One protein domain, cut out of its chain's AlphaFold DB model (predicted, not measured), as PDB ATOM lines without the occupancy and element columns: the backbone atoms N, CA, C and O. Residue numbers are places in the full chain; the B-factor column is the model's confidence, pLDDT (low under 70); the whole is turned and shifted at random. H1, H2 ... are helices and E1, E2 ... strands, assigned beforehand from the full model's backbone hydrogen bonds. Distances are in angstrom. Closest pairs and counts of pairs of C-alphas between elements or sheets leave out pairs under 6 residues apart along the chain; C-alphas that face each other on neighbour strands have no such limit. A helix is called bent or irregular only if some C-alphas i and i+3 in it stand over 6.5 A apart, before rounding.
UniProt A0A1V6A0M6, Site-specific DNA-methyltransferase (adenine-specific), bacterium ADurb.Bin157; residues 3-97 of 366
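Overview. This is residues 3 to 97 of the 366 residues of the protein "Site-specific DNA-methyltransferase (adenine-specific)" of bacterium ADurb.Bin157 (UniProt A0A1V6A0M6). One twisted sheet of five strands has the short helix H1 over one face and H3 across the other, while H2, the longest helix, meets H1 at a corner and only grazes the sheet with its residues 22 to 25. A long loop, residues 34 to 46, joins the two longest strands, E2 and E3, and the last stretch, residues 87 to 97, runs out toward H2 and folds back. The printed part has 95 residues, with three named helices and five named strands in the order E1 H1 H2 E2 E3 E4 H3 E5. The sheet order is E1, E3, E2, E4, E5, mixed, and the class is mixed, helices and strands. The whole is compact, with a radius of gyration of the C-alphas of 12.9 A and spans of 34 by 27 by 21 A.

Along the chain. E1, residues 3 to 6, begins at C-alpha 3, (165.461, 202.250, 185.702). H1 is residues 7 to 10 and H2 residues 13 to 25, 19.3 A long. H2 is irregular: C-alphas 14 and 17 are 7.3 A apart. E2, residues 27 to 33, measures 17.6 A, and E3, residues 47 to 53, 19.9 A. E4 is residues 61 to 65, 13.1 A, and H3 residues 75 to 82, 10.1 A. E5, residues 84 to 86, ends at C-alpha 86, (168.288, 184.239, 186.851).

Arrangement. The sheet is twisted, its C-alphas up to 4.2 A off the best plane. The edge strand E1 is antiparallel to E3, with N 3 and O 50 at 3.0 A. E3 and E2 form an antiparallel hairpin, with N 29 and O 51 at 2.8 A. E2 and E4 are parallel at 5 degrees, with N 31 and O 62 at 2.9 A. E5, the other edge strand, is antiparallel to E4, with N 63 and O 84 at 2.8 A. E1, H1, H2 and E2 make a split strand-helix-strand unit, two strands running the same way with E3 between them, and its crossover is right-handed. H1 is on the sheet over E3, at a height of 7.9 A. H1 and H2 touch only at the corner, the closest C-alphas being those of Trp 9 and Gly 15, 4.2 A. H3, on the opposite face to H1, is over E4 at a height of 8.9 A and runs across the strands at 84 degrees to E4 on the local plane; its closest C-alphas to E4 are Ser 82 and Cys 64, 6.0 A. In H3 every O i to N i+4 pair is within hydrogen-bond range, in H2 7 of 9, and H1 is too short for such a pair.

Size, cuts and confidence. The C-alphas farthest apart are those of Glu 41 and Ala 56, 35.1 A. The printed part has no cut. The link E2 to E3, 13 residues, is long. The mean pLDDT of the printed part is 88.6, and residues 36, 43 and 68 to 69 are under 70.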
ATOM      1  N   PHE A   3     166.501 201.679 184.851       91.19
ATOM      2  CA  PHE A   3     165.461 202.250 185.702       91.19
ATOM      3  C   PHE A   3     165.727 201.957 187.166       91.19
ATOM      4  O   PHE A   3     166.149 200.857 187.514       91.19
ATOM      5  N   ILE A   4     165.390 202.937 187.999       92.06
ATOM      6  CA  ILE A   4     165.272 202.796 189.444       92.06
ATOM      7  C   ILE A   4     163.792 202.968 189.762       92.06
ATOM      8  O   ILE A   4     163.195 203.983 189.406       92.06
ATOM      9  N   THR A   5     163.171 201.959 190.360       90.88
ATOM     10  CA  THR A   5     161.736 201.984 190.662       90.88
ATOM     11  C   THR A   5     161.435 201.144 191.894       90.88
ATOM     12  O   THR A   5     162.318 200.476 192.424       90.88
ATOM     13  N   SER A   6     160.193 201.177 192.378       89.06
ATOM     14  CA  SER A   6     159.780 200.281 193.456       89.06
ATOM     15  C   SER A   6     159.918 198.825 193.016       89.06
ATOM     16  O   SER A   6     159.512 198.481 191.912       89.06
ATOM     17  N   ASN A   7     160.407 197.936 193.878       87.94
ATOM     18  CA  ASN A   7     160.518 196.513 193.539       87.94
ATOM     19  C   ASN A   7     159.154 195.786 193.474       87.94
ATOM     20  O   ASN A   7     159.077 194.667 192.968       87.94
ATOM     21  N   LYS A   8     158.051 196.409 193.925       87.06
ATOM     22  CA  LYS A   8     156.739 195.748 194.046       87.06
ATOM     23  C   LYS A   8     156.195 195.191 192.726       87.06
ATOM     24  O   LYS A   8     155.519 194.162 192.752       87.06
ATOM     25  N   TRP A   9     156.508 195.798 191.574       91.25
ATOM     26  CA  TRP A   9     156.076 195.283 190.261       91.25
ATOM     27  C   TRP A   9     156.616 193.875 189.970       91.25
ATOM     28  O   TRP A   9     156.019 193.139 189.186       91.25
ATOM     29  N   MET A  10     157.714 193.473 190.618       91.12
ATOM     30  CA  MET A  10     158.294 192.143 190.453       91.12
ATOM     31  C   MET A  10     157.373 191.039 190.981       91.12
ATOM     32  O   MET A  10     157.445 189.926 190.481       91.12
ATOM     33  N   ARG A  11     156.500 191.323 191.958       85.31
ATOM     34  CA  ARG A  11     155.674 190.294 192.629       85.31
ATOM     35  C   ARG A  11     154.179 190.587 192.629       85.31
ATOM     36  O   ARG A  11     153.368 189.670 192.647       85.31
ATOM     37  N   ALA A  12     153.785 191.857 192.629       84.38
ATOM     38  CA  ALA A  12     152.378 192.223 192.697       84.38
ATOM     39  C   ALA A  12     151.636 191.875 191.397       84.38
ATOM     40  O   ALA A  12     152.200 191.973 190.302       84.38
ATOM     41  N   GLY A  13     150.345 191.546 191.510       85.50
ATOM     42  CA  GLY A  13     149.495 191.210 190.360       85.50
ATOM     43  C   GLY A  13     149.444 192.318 189.303       85.50
ATOM     44  O   GLY A  13     149.585 192.042 188.118       85.50
ATOM     45  N   TYR A  14     149.392 193.593 189.712       89.06
ATOM     46  CA  TYR A  14     149.406 194.720 188.765       89.06
ATOM     47  C   TYR A  14     150.686 194.795 187.908       89.06
ATOM     48  O   TYR A  14     150.698 195.467 186.880       89.06
ATOM     49  N   GLY A  15     151.775 194.140 188.328       92.81
ATOM     50  CA  GLY A  15     153.053 194.120 187.618       92.81
ATOM     51  C   GLY A  15     153.139 193.082 186.497       92.81
ATOM     52  O   GLY A  15     154.119 193.088 185.757       92.81
ATOM     53  N   GLU A  16     152.140 192.212 186.338       94.06
ATOM     54  CA  GLU A  16     152.148 191.106 185.369       94.06
ATOM     55  C   GLU A  16     152.440 191.569 183.934       94.06
ATOM     56  O   GLU A  16     153.355 191.060 183.286       94.06
ATOM     57  N   LYS A  17     151.732 192.601 183.452       97.19
ATOM     58  CA  LYS A  17     151.941 193.150 182.099       97.19
ATOM     59  C   LYS A  17     153.347 193.729 181.919       97.19
ATOM     60  O   LYS A  17     153.939 193.582 180.852       97.19
ATOM     61  N   THR A  18     153.894 194.346 182.965       95.94
ATOM     62  CA  THR A  18     155.260 194.886 182.978       95.94
ATOM     63  C   THR A  18     156.296 193.764 182.907       95.94
ATOM     64  O   THR A  18     157.214 193.831 182.091       95.94
ATOM     65  N   ARG A  19     156.124 192.695 183.697       96.44
ATOM     66  CA  ARG A  19     156.989 191.504 183.651       96.44
ATOM     67  C   ARG A  19     156.938 190.835 182.284       96.44
ATOM     68  O   ARG A  19     157.990 190.588 181.703       96.44
ATOM     69  N   ASN A  20     155.743 190.652 181.723       97.25
ATOM     70  CA  ASN A  20     155.569 190.093 180.382       97.25
ATOM     71  C   ASN A  20     156.279 190.933 179.307       97.25
ATOM     72  O   ASN A  20     156.941 190.395 178.420       97.25
ATOM     73  N   PHE A  21     156.177 192.263 179.389       96.94
ATOM     74  CA  PHE A  21     156.887 193.157 178.478       96.94
ATOM     75  C   PHE A  21     158.404 192.960 178.570       96.94
ATOM     76  O   PHE A  21     159.053 192.759 177.543       96.94
ATOM     77  N   PHE A  22     158.977 192.959 179.778       96.50
ATOM     78  CA  PHE A  22     160.417 192.755 179.932       96.50
ATOM     79  C   PHE A  22     160.862 191.361 179.484       96.50
ATOM     80  O   PHE A  22     161.875 191.245 178.796       96.50
ATOM     81  N   ALA A  23     160.083 190.329 179.805       96.25
ATOM     82  CA  ALA A  23     160.372 188.946 179.456       96.25
ATOM     83  C   ALA A  23     160.343 188.688 177.939       96.25
ATOM     84  O   ALA A  23     161.184 187.945 177.434       96.25
ATOM     85  N   THR A  24     159.404 189.308 177.210       96.94
ATOM     86  CA  THR A  24     159.127 188.972 175.798       96.94
ATOM     87  C   THR A  24     159.584 190.024 174.787       96.94
ATOM     88  O   THR A  24     159.748 189.704 173.608       96.94
ATOM     89  N   LYS A  25     159.774 191.282 175.205       97.12
ATOM     90  CA  LYS A  25     160.131 192.407 174.315       97.12
ATOM     91  C   LYS A  25     161.508 193.003 174.604       97.12
ATOM     92  O   LYS A  25     161.928 193.917 173.890       97.12
ATOM     93  N   THR A  26     162.210 192.515 175.627       97.31
ATOM     94  CA  THR A  26     163.528 193.024 176.020       97.31
ATOM     95  C   THR A  26     164.485 191.899 176.413       97.31
ATOM     96  O   THR A  26     164.075 190.758 176.594       97.31
ATOM     97  N   ASN A  27     165.764 192.240 176.573       97.75
ATOM     98  CA  ASN A  27     166.755 191.413 177.247       97.75
ATOM     99  C   ASN A  27     167.115 192.073 178.585       97.75
ATOM    100  O   ASN A  27     167.851 193.072 178.572       97.75
ATOM    101  N   PRO A  28     166.602 191.570 179.720       97.56
ATOM    102  CA  PRO A  28     167.043 192.002 181.038       97.56
ATOM    103  C   PRO A  28     168.505 191.591 181.249       97.56
ATOM    104  O   PRO A  28     168.866 190.424 181.135       97.56
ATOM    105  N   ILE A  29     169.367 192.568 181.519       97.06
ATOM    106  CA  ILE A  29     170.813 192.361 181.670       97.06
ATOM    107  C   ILE A  29     171.148 192.197 183.147       97.06
ATOM    108  O   ILE A  29     171.853 191.263 183.529       97.06
ATOM    109  N   GLN A  30     170.643 193.109 183.979       96.19
ATOM    110  CA  GLN A  30     170.979 193.151 185.392       96.19
ATOM    111  C   GLN A  30     169.803 193.624 186.242       96.19
ATOM    112  O   GLN A  30     169.136 194.593 185.884       96.19
ATOM    113  N   LEU A  31     169.589 192.962 187.378       95.62
ATOM    114  CA  LEU A  31     168.559 193.299 188.355       95.62
ATOM    115  C   LEU A  31     169.153 193.337 189.769       95.62
ATOM    116  O   LEU A  31     169.622 192.323 190.276       95.62
ATOM    117  N   ILE A  32     169.122 194.494 190.419       93.56
ATOM    118  CA  ILE A  32     169.560 194.655 191.811       93.56
ATOM    119  C   ILE A  32     168.327 194.976 192.645       93.56
ATOM    120  O   ILE A  32     167.706 196.009 192.419       93.56
ATOM    121  N   ASP A  33     167.971 194.113 193.591       90.62
ATOM    122  CA  ASP A  33     166.893 194.367 194.550       90.62
ATOM    123  C   ASP A  33     167.491 194.788 195.898       90.62
ATOM    124  O   ASP A  33     168.280 194.049 196.495       90.62
ATOM    125  N   PHE A  34     167.143 195.985 196.374       86.31
ATOM    126  CA  PHE A  34     167.691 196.521 197.621       86.31
ATOM    127  C   PHE A  34     166.935 196.077 198.875       86.31
ATOM    128  O   PHE A  34     167.397 196.387 199.971       86.31
ATOM    129  N   ALA A  35     165.795 195.390 198.707       77.12
ATOM    130  CA  ALA A  35     164.964 194.749 199.733       77.12
ATOM    131  C   ALA A  35     165.307 195.123 201.194       77.12
ATOM    132  O   ALA A  35     166.155 194.484 201.823       77.12
ATOM    133  N   GLY A  36     164.639 196.147 201.736       69.38
ATOM    134  CA  GLY A  36     164.781 196.587 203.126       69.38
ATOM    135  C   GLY A  36     165.860 197.646 203.378       69.38
ATOM    136  O   GLY A  36     165.886 198.223 204.463       69.38
ATOM    137  N   ILE A  37     166.727 197.957 202.406       74.00
ATOM    138  CA  ILE A  37     167.719 199.035 202.537       74.00
ATOM    139  C   ILE A  37     167.199 200.323 201.896       74.00
ATOM    140  O   ILE A  37     166.978 200.396 200.684       74.00
ATOM    141  N   LYS A  38     167.097 201.389 202.697       73.44
ATOM    142  CA  LYS A  38     166.882 202.753 202.191       73.44
ATOM    143  C   LYS A  38     168.166 203.293 201.560       73.44
ATOM    144  O   LYS A  38     168.961 203.961 202.213       73.44
ATOM    145  N   ILE A  39     168.366 202.984 200.282       74.69
ATOM    146  CA  ILE A  39     169.471 203.530 199.477       74.69
ATOM    147  C   ILE A  39     169.184 204.970 199.031       74.69
ATOM    148  O   ILE A  39     170.105 205.773 198.914       74.69
ATOM    149  N   PHE A  40     167.913 205.309 198.804       76.12
ATOM    150  CA  PHE A  40     167.494 206.630 198.335       76.12
ATOM    151  C   PHE A  40     166.749 207.357 199.453       76.12
ATOM    152  O   PHE A  40     165.691 206.899 199.878       76.12
ATOM    153  N   GLU A  41     167.280 208.491 199.915       71.38
ATOM    154  CA  GLU A  41     166.715 209.257 201.041       71.38
ATOM    155  C   GLU A  41     165.262 209.697 200.805       71.38
ATOM    156  O   GLU A  41     164.462 209.736 201.737       71.38
ATOM    157  N   SER A  42     164.896 209.969 199.548       72.69
ATOM    158  CA  SER A  42     163.538 210.358 199.151       72.69
ATOM    159  C   SER A  42     162.573 209.178 198.975       72.69
ATOM    160  O   SER A  42     161.364 209.393 198.858       72.69
ATOM    161  N   ALA A  43     163.065 207.936 198.948       65.25
ATOM    162  CA  ALA A  43     162.227 206.763 198.747       65.25
ATOM    163  C   ALA A  43     161.687 206.235 200.083       65.25
ATOM    164  O   ALA A  43     162.424 205.819 200.976       65.25
ATOM    165  N   THR A  44     160.364 206.184 200.194       72.31
ATOM    166  CA  THR A  44     159.664 205.554 201.324       72.31
ATOM    167  C   THR A  44     159.380 204.067 201.097       72.31
ATOM    168  O   THR A  44     158.837 203.407 201.980       72.31
ATOM    169  N   VAL A  45     159.742 203.534 199.925       77.31
ATOM    170  CA  VAL A  45     159.447 202.166 199.476       77.31
ATOM    171  C   VAL A  45     160.721 201.421 199.085       77.31
ATOM    172  O   VAL A  45     161.700 202.042 198.671       77.31
ATOM    173  N   ASP A  46     160.682 200.089 199.145       83.25
ATOM    174  CA  ASP A  46     161.754 199.244 198.617       83.25
ATOM    175  C   ASP A  46     161.925 199.449 197.110       83.25
ATOM    176  O   ASP A  46     160.946 199.490 196.351       83.25
ATOM    177  N   THR A  47     163.181 199.565 196.681       88.62
ATOM    178  CA  THR A  47     163.563 199.909 195.308       88.62
ATOM    179  C   THR A  47     164.414 198.821 194.668       88.62
ATOM    180  O   THR A  47     165.109 198.064 195.346       88.62
ATOM    181  N   ASN A  48     164.365 198.751 193.341       92.31
ATOM    182  CA  ASN A  48     165.271 197.953 192.533       92.31
ATOM    183  C   ASN A  48     165.928 198.797 191.435       92.31
ATOM    184  O   ASN A  48     165.457 199.885 191.096       92.31
ATOM    185  N   ILE A  49     167.011 198.266 190.871       94.25
ATOM    186  CA  ILE A  49     167.626 198.747 189.634       94.25
ATOM    187  C   ILE A  49     167.466 197.666 188.577       94.25
ATOM    188  O   ILE A  49     167.938 196.547 188.776       94.25
ATOM    189  N   LEU A  50     166.851 198.005 187.443       96.69
ATOM    190  CA  LEU A  50     166.756 197.127 186.278       96.69
ATOM    191  C   LEU A  50     167.485 197.753 185.086       96.69
ATOM    192  O   LEU A  50     167.078 198.791 184.562       96.69
ATOM    193  N   LEU A  51     168.529 197.072 184.617       97.31
ATOM    194  CA  LEU A  51     169.207 197.348 183.356       97.31
ATOM    195  C   LEU A  51     168.719 196.356 182.298       97.31
ATOM    196  O   LEU A  51     168.826 195.145 182.480       97.31
ATOM    197  N   PHE A  52     168.234 196.864 181.170       97.31
ATOM    198  CA  PHE A  52     167.771 196.046 180.049       97.31
ATOM    199  C   PHE A  52     168.050 196.722 178.704       97.31
ATOM    200  O   PHE A  52     168.299 197.931 178.614       97.31
ATOM    201  N   GLN A  53     167.980 195.938 177.632       97.31
ATOM    202  CA  GLN A  53     168.123 196.416 176.257       97.31
ATOM    203  C   GLN A  53     167.005 195.886 175.361       97.31
ATOM    204  O   GLN A  53     166.419 194.838 175.632       97.31
ATOM    205  N   LYS A  54     166.719 196.596 174.268       97.31
ATOM    206  CA  LYS A  54     165.764 196.151 173.248       97.31
ATOM    207  C   LYS A  54     166.418 195.074 172.375       97.31
ATOM    208  O   LYS A  54     167.004 195.378 171.344       97.31
ATOM    209  N   ALA A  55     166.352 193.831 172.832       97.25
ATOM    210  CA  ALA A  55     166.857 192.645 172.148       97.25
ATOM    211  C   ALA A  55     166.046 191.418 172.585       97.25
ATOM    212  O   ALA A  55     165.260 191.505 173.528       97.25
ATOM    213  N   ALA A  56     166.251 190.281 171.919       97.31
ATOM    214  CA  ALA A  56     165.696 189.011 172.373       97.31
ATOM    215  C   ALA A  56     166.258 188.636 173.754       97.31
ATOM    216  O   ALA A  56     167.455 188.798 174.006       97.31
ATOM    217  N   ASN A  57     165.391 188.132 174.631       97.31
ATOM    218  CA  ASN A  57     165.758 187.726 175.981       97.31
ATOM    219  C   ASN A  57     166.728 186.539 175.944       97.31
ATOM    220  O   ASN A  57     166.394 185.462 175.455       97.31
ATOM    221  N   GLN A  58     167.929 186.737 176.484       97.06
ATOM    222  CA  GLN A  58     168.967 185.709 176.545       97.06
ATOM    223  C   GLN A  58     168.772 184.742 177.715       97.06
ATOM    224  O   GLN A  58     169.549 183.800 177.847       97.06
ATOM    225  N   LYS A  59     167.764 184.974 178.568       95.50
ATOM    226  CA  LYS A  59     167.441 184.167 179.755       95.50
ATOM    227  C   LYS A  59     168.601 184.079 180.750       95.50
ATOM    228  O   LYS A  59     168.786 183.073 181.427       95.50
ATOM    229  N   ARG A  60     169.423 185.129 180.808       95.94
ATOM    230  CA  ARG A  60     170.665 185.170 181.593       95.94
ATOM    231  C   ARG A  60     170.809 186.485 182.355       95.94
ATOM    232  O   ARG A  60     171.841 187.146 182.276       95.94
ATOM    233  N   THR A  61     169.768 186.866 183.089       96.31
ATOM    234  CA  THR A  61     169.770 188.119 183.854       96.31
ATOM    235  C   THR A  61     170.702 187.982 185.049       96.31
ATOM    236  O   THR A  61     170.515 187.085 185.869       96.31
ATOM    237  N   LYS A  62     171.684 188.871 185.192       96.06
ATOM    238  CA  LYS A  62     172.532 188.917 186.389       96.06
ATOM    239  C   LYS A  62     171.759 189.579 187.528       96.06
ATOM    240  O   LYS A  62     171.488 190.774 187.456       96.06
ATOM    241  N   ALA A  63     171.399 188.838 188.570       95.12
ATOM    242  CA  ALA A  63     170.536 189.354 189.626       95.12
ATOM    243  C   ALA A  63     171.097 189.138 191.035       95.12
ATOM    244  O   ALA A  63     171.700 188.105 191.310       95.12
ATOM    245  N   CYS A  64     170.898 190.105 191.932       91.81
ATOM    246  CA  CYS A  64     171.255 189.987 193.350       91.81
ATOM    247  C   CYS A  64     170.251 190.719 194.252       91.81
ATOM    248  O   CYS A  64     169.606 191.678 193.826       91.81
ATOM    249  N   VAL A  65     170.167 190.283 195.510       88.69
ATOM    250  CA  VAL A  65     169.436 190.970 196.586       88.69
ATOM    251  C   VAL A  65     170.447 191.394 197.640       88.69
ATOM    252  O   VAL A  65     171.251 190.559 198.042       88.69
ATOM    253  N   THR A  66     170.410 192.642 198.102       81.75
ATOM    254  CA  THR A  66     171.406 193.153 199.066       81.75
ATOM    255  C   THR A  66     171.189 192.674 200.503       81.75
ATOM    256  O   THR A  66     172.125 192.701 201.299       81.75
ATOM    257  N   LYS A  67     169.982 192.198 200.842       72.38
ATOM    258  CA  LYS A  67     169.625 191.562 202.132       72.38
ATOM    259  C   LYS A  67     170.112 192.335 203.374       72.38
ATOM    260  O   LYS A  67     170.616 191.734 204.316       72.38
ATOM    261  N   GLY A  68     170.002 193.662 203.384       66.19
ATOM    262  CA  GLY A  68     170.429 194.470 204.536       66.19
ATOM    263  C   GLY A  68     171.937 194.752 204.636       66.19
ATOM    264  O   GLY A  68     172.339 195.501 205.519       66.19
ATOM    265  N   ALA A  69     172.777 194.216 203.742       69.06
ATOM    266  CA  ALA A  69     174.201 194.545 203.713       69.06
ATOM    267  C   ALA A  69     174.413 196.002 203.271       69.06
ATOM    268  O   ALA A  69     173.990 196.386 202.175       69.06
ATOM    269  N   ASP A  70     175.099 196.805 204.092       71.50
ATOM    270  CA  ASP A  70     175.468 198.173 203.718       71.50
ATOM    271  C   ASP A  70     176.528 198.151 202.610       71.50
ATOM    272  O   ASP A  70     177.732 198.087 202.849       71.50
ATOM    273  N   CYS A  71     176.046 198.156 201.370       73.44
ATOM    274  CA  CYS A  71     176.851 198.104 200.157       73.44
ATOM    275  C   CYS A  71     176.986 199.477 199.482       73.44
ATOM    276  O   CYS A  71     177.387 199.556 198.321       73.44
ATOM    277  N   ARG A  72     176.653 200.578 200.180       75.00
ATOM    278  CA  ARG A  72     176.633 201.933 199.595       75.00
ATOM    279  C   ARG A  72     177.974 202.342 198.984       75.00
ATOM    280  O   ARG A  72     177.993 202.949 197.918       75.00
ATOM    281  N   ASN A  73     179.081 201.944 199.611       78.75
ATOM    282  CA  ASN A  73     180.430 202.333 199.191       78.75
ATOM    283  C   ASN A  73     181.122 201.315 198.263       78.75
ATOM    284  O   ASN A  73     182.206 201.593 197.761       78.75
ATOM    285  N   ASN A  74     180.529 200.139 198.031       84.12
ATOM    286  CA  ASN A  74     181.144 199.036 197.276       84.12
ATOM    287  C   ASN A  74     180.118 198.207 196.477       84.12
ATOM    288  O   ASN A  74     180.316 197.012 196.235       84.12
ATOM    289  N   LEU A  75     179.021 198.834 196.037       84.69
ATOM    290  CA  LEU A  75     177.917 198.160 195.348       84.69
ATOM    291  C   LEU A  75     178.385 197.373 194.116       84.69
ATOM    292  O   LEU A  75     177.882 196.282 193.857       84.69
ATOM    293  N   SER A  76     179.365 197.889 193.371       85.62
ATOM    294  CA  SER A  76     179.929 197.196 192.208       85.62
ATOM    295  C   SER A  76     180.550 195.849 192.568       85.62
ATOM    296  O   SER A  76     180.354 194.873 191.843       85.62
ATOM    297  N   ASP A  77     181.283 195.789 193.679       86.31
ATOM    298  CA  ASP A  77     181.959 194.572 194.124       86.31
ATOM    299  C   ASP A  77     180.955 193.598 194.728       86.31
ATOM    300  O   ASP A  77     180.968 192.418 194.375       86.31
ATOM    301  N   TYR A  78     180.003 194.107 195.515       87.12
ATOM    302  CA  TYR A  78     178.896 193.311 196.040       87.12
ATOM    303  C   TYR A  78     178.111 192.629 194.914       87.12
ATOM    304  O   TYR A  78     177.952 191.413 194.894       87.12
ATOM    305  N   VAL A  79     177.683 193.391 193.906       87.19
ATOM    306  CA  VAL A  79     176.982 192.856 192.732       87.19
ATOM    307  C   VAL A  79     177.818 191.801 192.010       87.19
ATOM    308  O   VAL A  79     177.268 190.838 191.484       87.19
ATOM    309  N   ARG A  80     179.142 191.975 191.916       86.44
ATOM    310  CA  ARG A  80     180.016 190.989 191.264       86.44
ATOM    311  C   ARG A  80     180.092 189.683 192.049       86.44
ATOM    312  O   ARG A  80     180.126 188.636 191.412       86.44
ATOM    313  N   GLN A  81     180.104 189.752 193.376       86.81
ATOM    314  CA  GLN A  81     180.297 188.604 194.266       86.81
ATOM    315  C   GLN A  81     178.989 187.885 194.623       86.81
ATOM    316  O   GLN A  81     178.982 186.671 194.788       86.81
ATOM    317  N   SER A  82     177.881 188.617 194.729       87.56
ATOM    318  CA  SER A  82     176.608 188.114 195.265       87.56
ATOM    319  C   SER A  82     175.535 187.869 194.203       87.56
ATOM    320  O   SER A  82     174.415 187.483 194.535       87.56
ATOM    321  N   SER A  83     175.836 188.107 192.925       91.38
ATOM    322  CA  SER A  83     174.885 187.849 191.846       91.38
ATOM    323  C   SER A  83     174.808 186.386 191.440       91.38
ATOM    324  O   SER A  83     175.833 185.719 191.304       91.38
ATOM    325  N   SER A  84     173.609 185.952 191.081       93.56
ATOM    326  CA  SER A  84     173.349 184.723 190.342       93.56
ATOM    327  C   SER A  84     172.796 185.044 188.952       93.56
ATOM    328  O   SER A  84     172.335 186.154 188.673       93.56
ATOM    329  N   ILE A  85     172.846 184.063 188.054       95.06
ATOM    330  CA  ILE A  85     172.130 184.142 186.782       95.06
ATOM    331  C   ILE A  85     170.696 183.680 187.032       95.06
ATOM    332  O   ILE A  85     170.501 182.569 187.511       95.06
ATOM    333  N   CYS A  86     169.714 184.525 186.726       93.88
ATOM    334  CA  CYS A  86     168.288 184.239 186.851       93.88
ATOM    335  C   CYS A  86     167.608 184.217 185.474       93.88
ATOM    336  O   CYS A  86     167.920 185.021 184.584       93.88
ATOM    337  N   VAL A  87     166.642 183.311 185.331       93.31
ATOM    338  CA  VAL A  87     165.781 183.200 184.152       93.31
ATOM    339  C   VAL A  87     164.491 183.967 184.424       93.31
ATOM    340  O   VAL A  87     163.733 183.618 185.322       93.31
ATOM    341  N   PHE A  88     164.265 185.026 183.650       94.25
ATOM    342  CA  PHE A  88     163.065 185.857 183.717       94.25
ATOM    343  C   PHE A  88     162.419 185.916 182.335       94.25
ATOM    344  O   PHE A  88     162.635 186.863 181.576       94.25
ATOM    345  N   ASP A  89     161.697 184.862 181.970       92.44
ATOM    346  CA  ASP A  89     161.125 184.667 180.635       92.44
ATOM    347  C   ASP A  89     159.598 184.492 180.629       92.44
ATOM    348  O   ASP A  89     159.014 184.331 179.557       92.44
ATOM    349  N   THR A  90     158.949 184.626 181.788       91.75
ATOM    350  CA  THR A  90     157.489 184.594 181.939       91.75
ATOM    351  C   THR A  90     156.949 185.861 182.616       91.75
ATOM    352  O   THR A  90     157.693 186.736 183.082       91.75
ATOM    353  N   SER A  91     155.619 185.974 182.650       91.88
ATOM    354  CA  SER A  91     154.875 187.001 183.388       91.88
ATOM    355  C   SER A  91     154.724 186.697 184.883       91.88
ATOM    356  O   SER A  91     154.167 187.521 185.621       91.88
ATOM    357  N   ASP A  92     155.227 185.550 185.344       88.06
ATOM    358  CA  ASP A  92     155.189 185.147 186.751       88.06
ATOM    359  C   ASP A  92     156.018 186.093 187.616       88.06
ATOM    360  O   ASP A  92     156.750 186.953 187.120       88.06
ATOM    361  N   SER A  93     155.887 185.968 188.934       88.69
ATOM    362  CA  SER A  93     156.653 186.778 189.877       88.69
ATOM    363  C   SER A  93     158.158 186.616 189.659       88.69
ATOM    364  O   SER A  93     158.702 185.513 189.689       88.69
ATOM    365  N   TRP A  94     158.856 187.735 189.486       91.81
ATOM    366  CA  TRP A  94     160.309 187.762 189.391       91.81
ATOM    367  C   TRP A  94     160.898 187.701 190.796       91.81
ATOM    368  O   TRP A  94     160.839 188.665 191.562       91.81
ATOM    369  N   VAL A  95     161.484 186.557 191.131       89.44
ATOM    370  CA  VAL A  95     162.186 186.344 192.398       89.44
ATOM    371  C   VAL A  95     163.664 186.131 192.103       89.44
ATOM    372  O   VAL A  95     164.031 185.308 191.270       89.44
ATOM    373  N   VAL A  96     164.525 186.884 192.786       91.31
ATOM    374  CA  VAL A  96     165.976 186.706 192.682       91.31
ATOM    375  C   VAL A  96     166.398 185.549 193.582       91.31
ATOM    376  O   VAL A  96     166.245 185.622 194.808       91.31
ATOM    377  N   LEU A  97     166.920 184.493 192.959       90.94
ATOM    378  CA  LEU A  97     167.237 183.218 193.599       90.94
ATOM    379  C   LEU A  97     168.721 182.872 193.447       90.94
ATOM    380  O   LEU A  97     169.293 183.010 192.362       90.94
TER     381      LEU A  97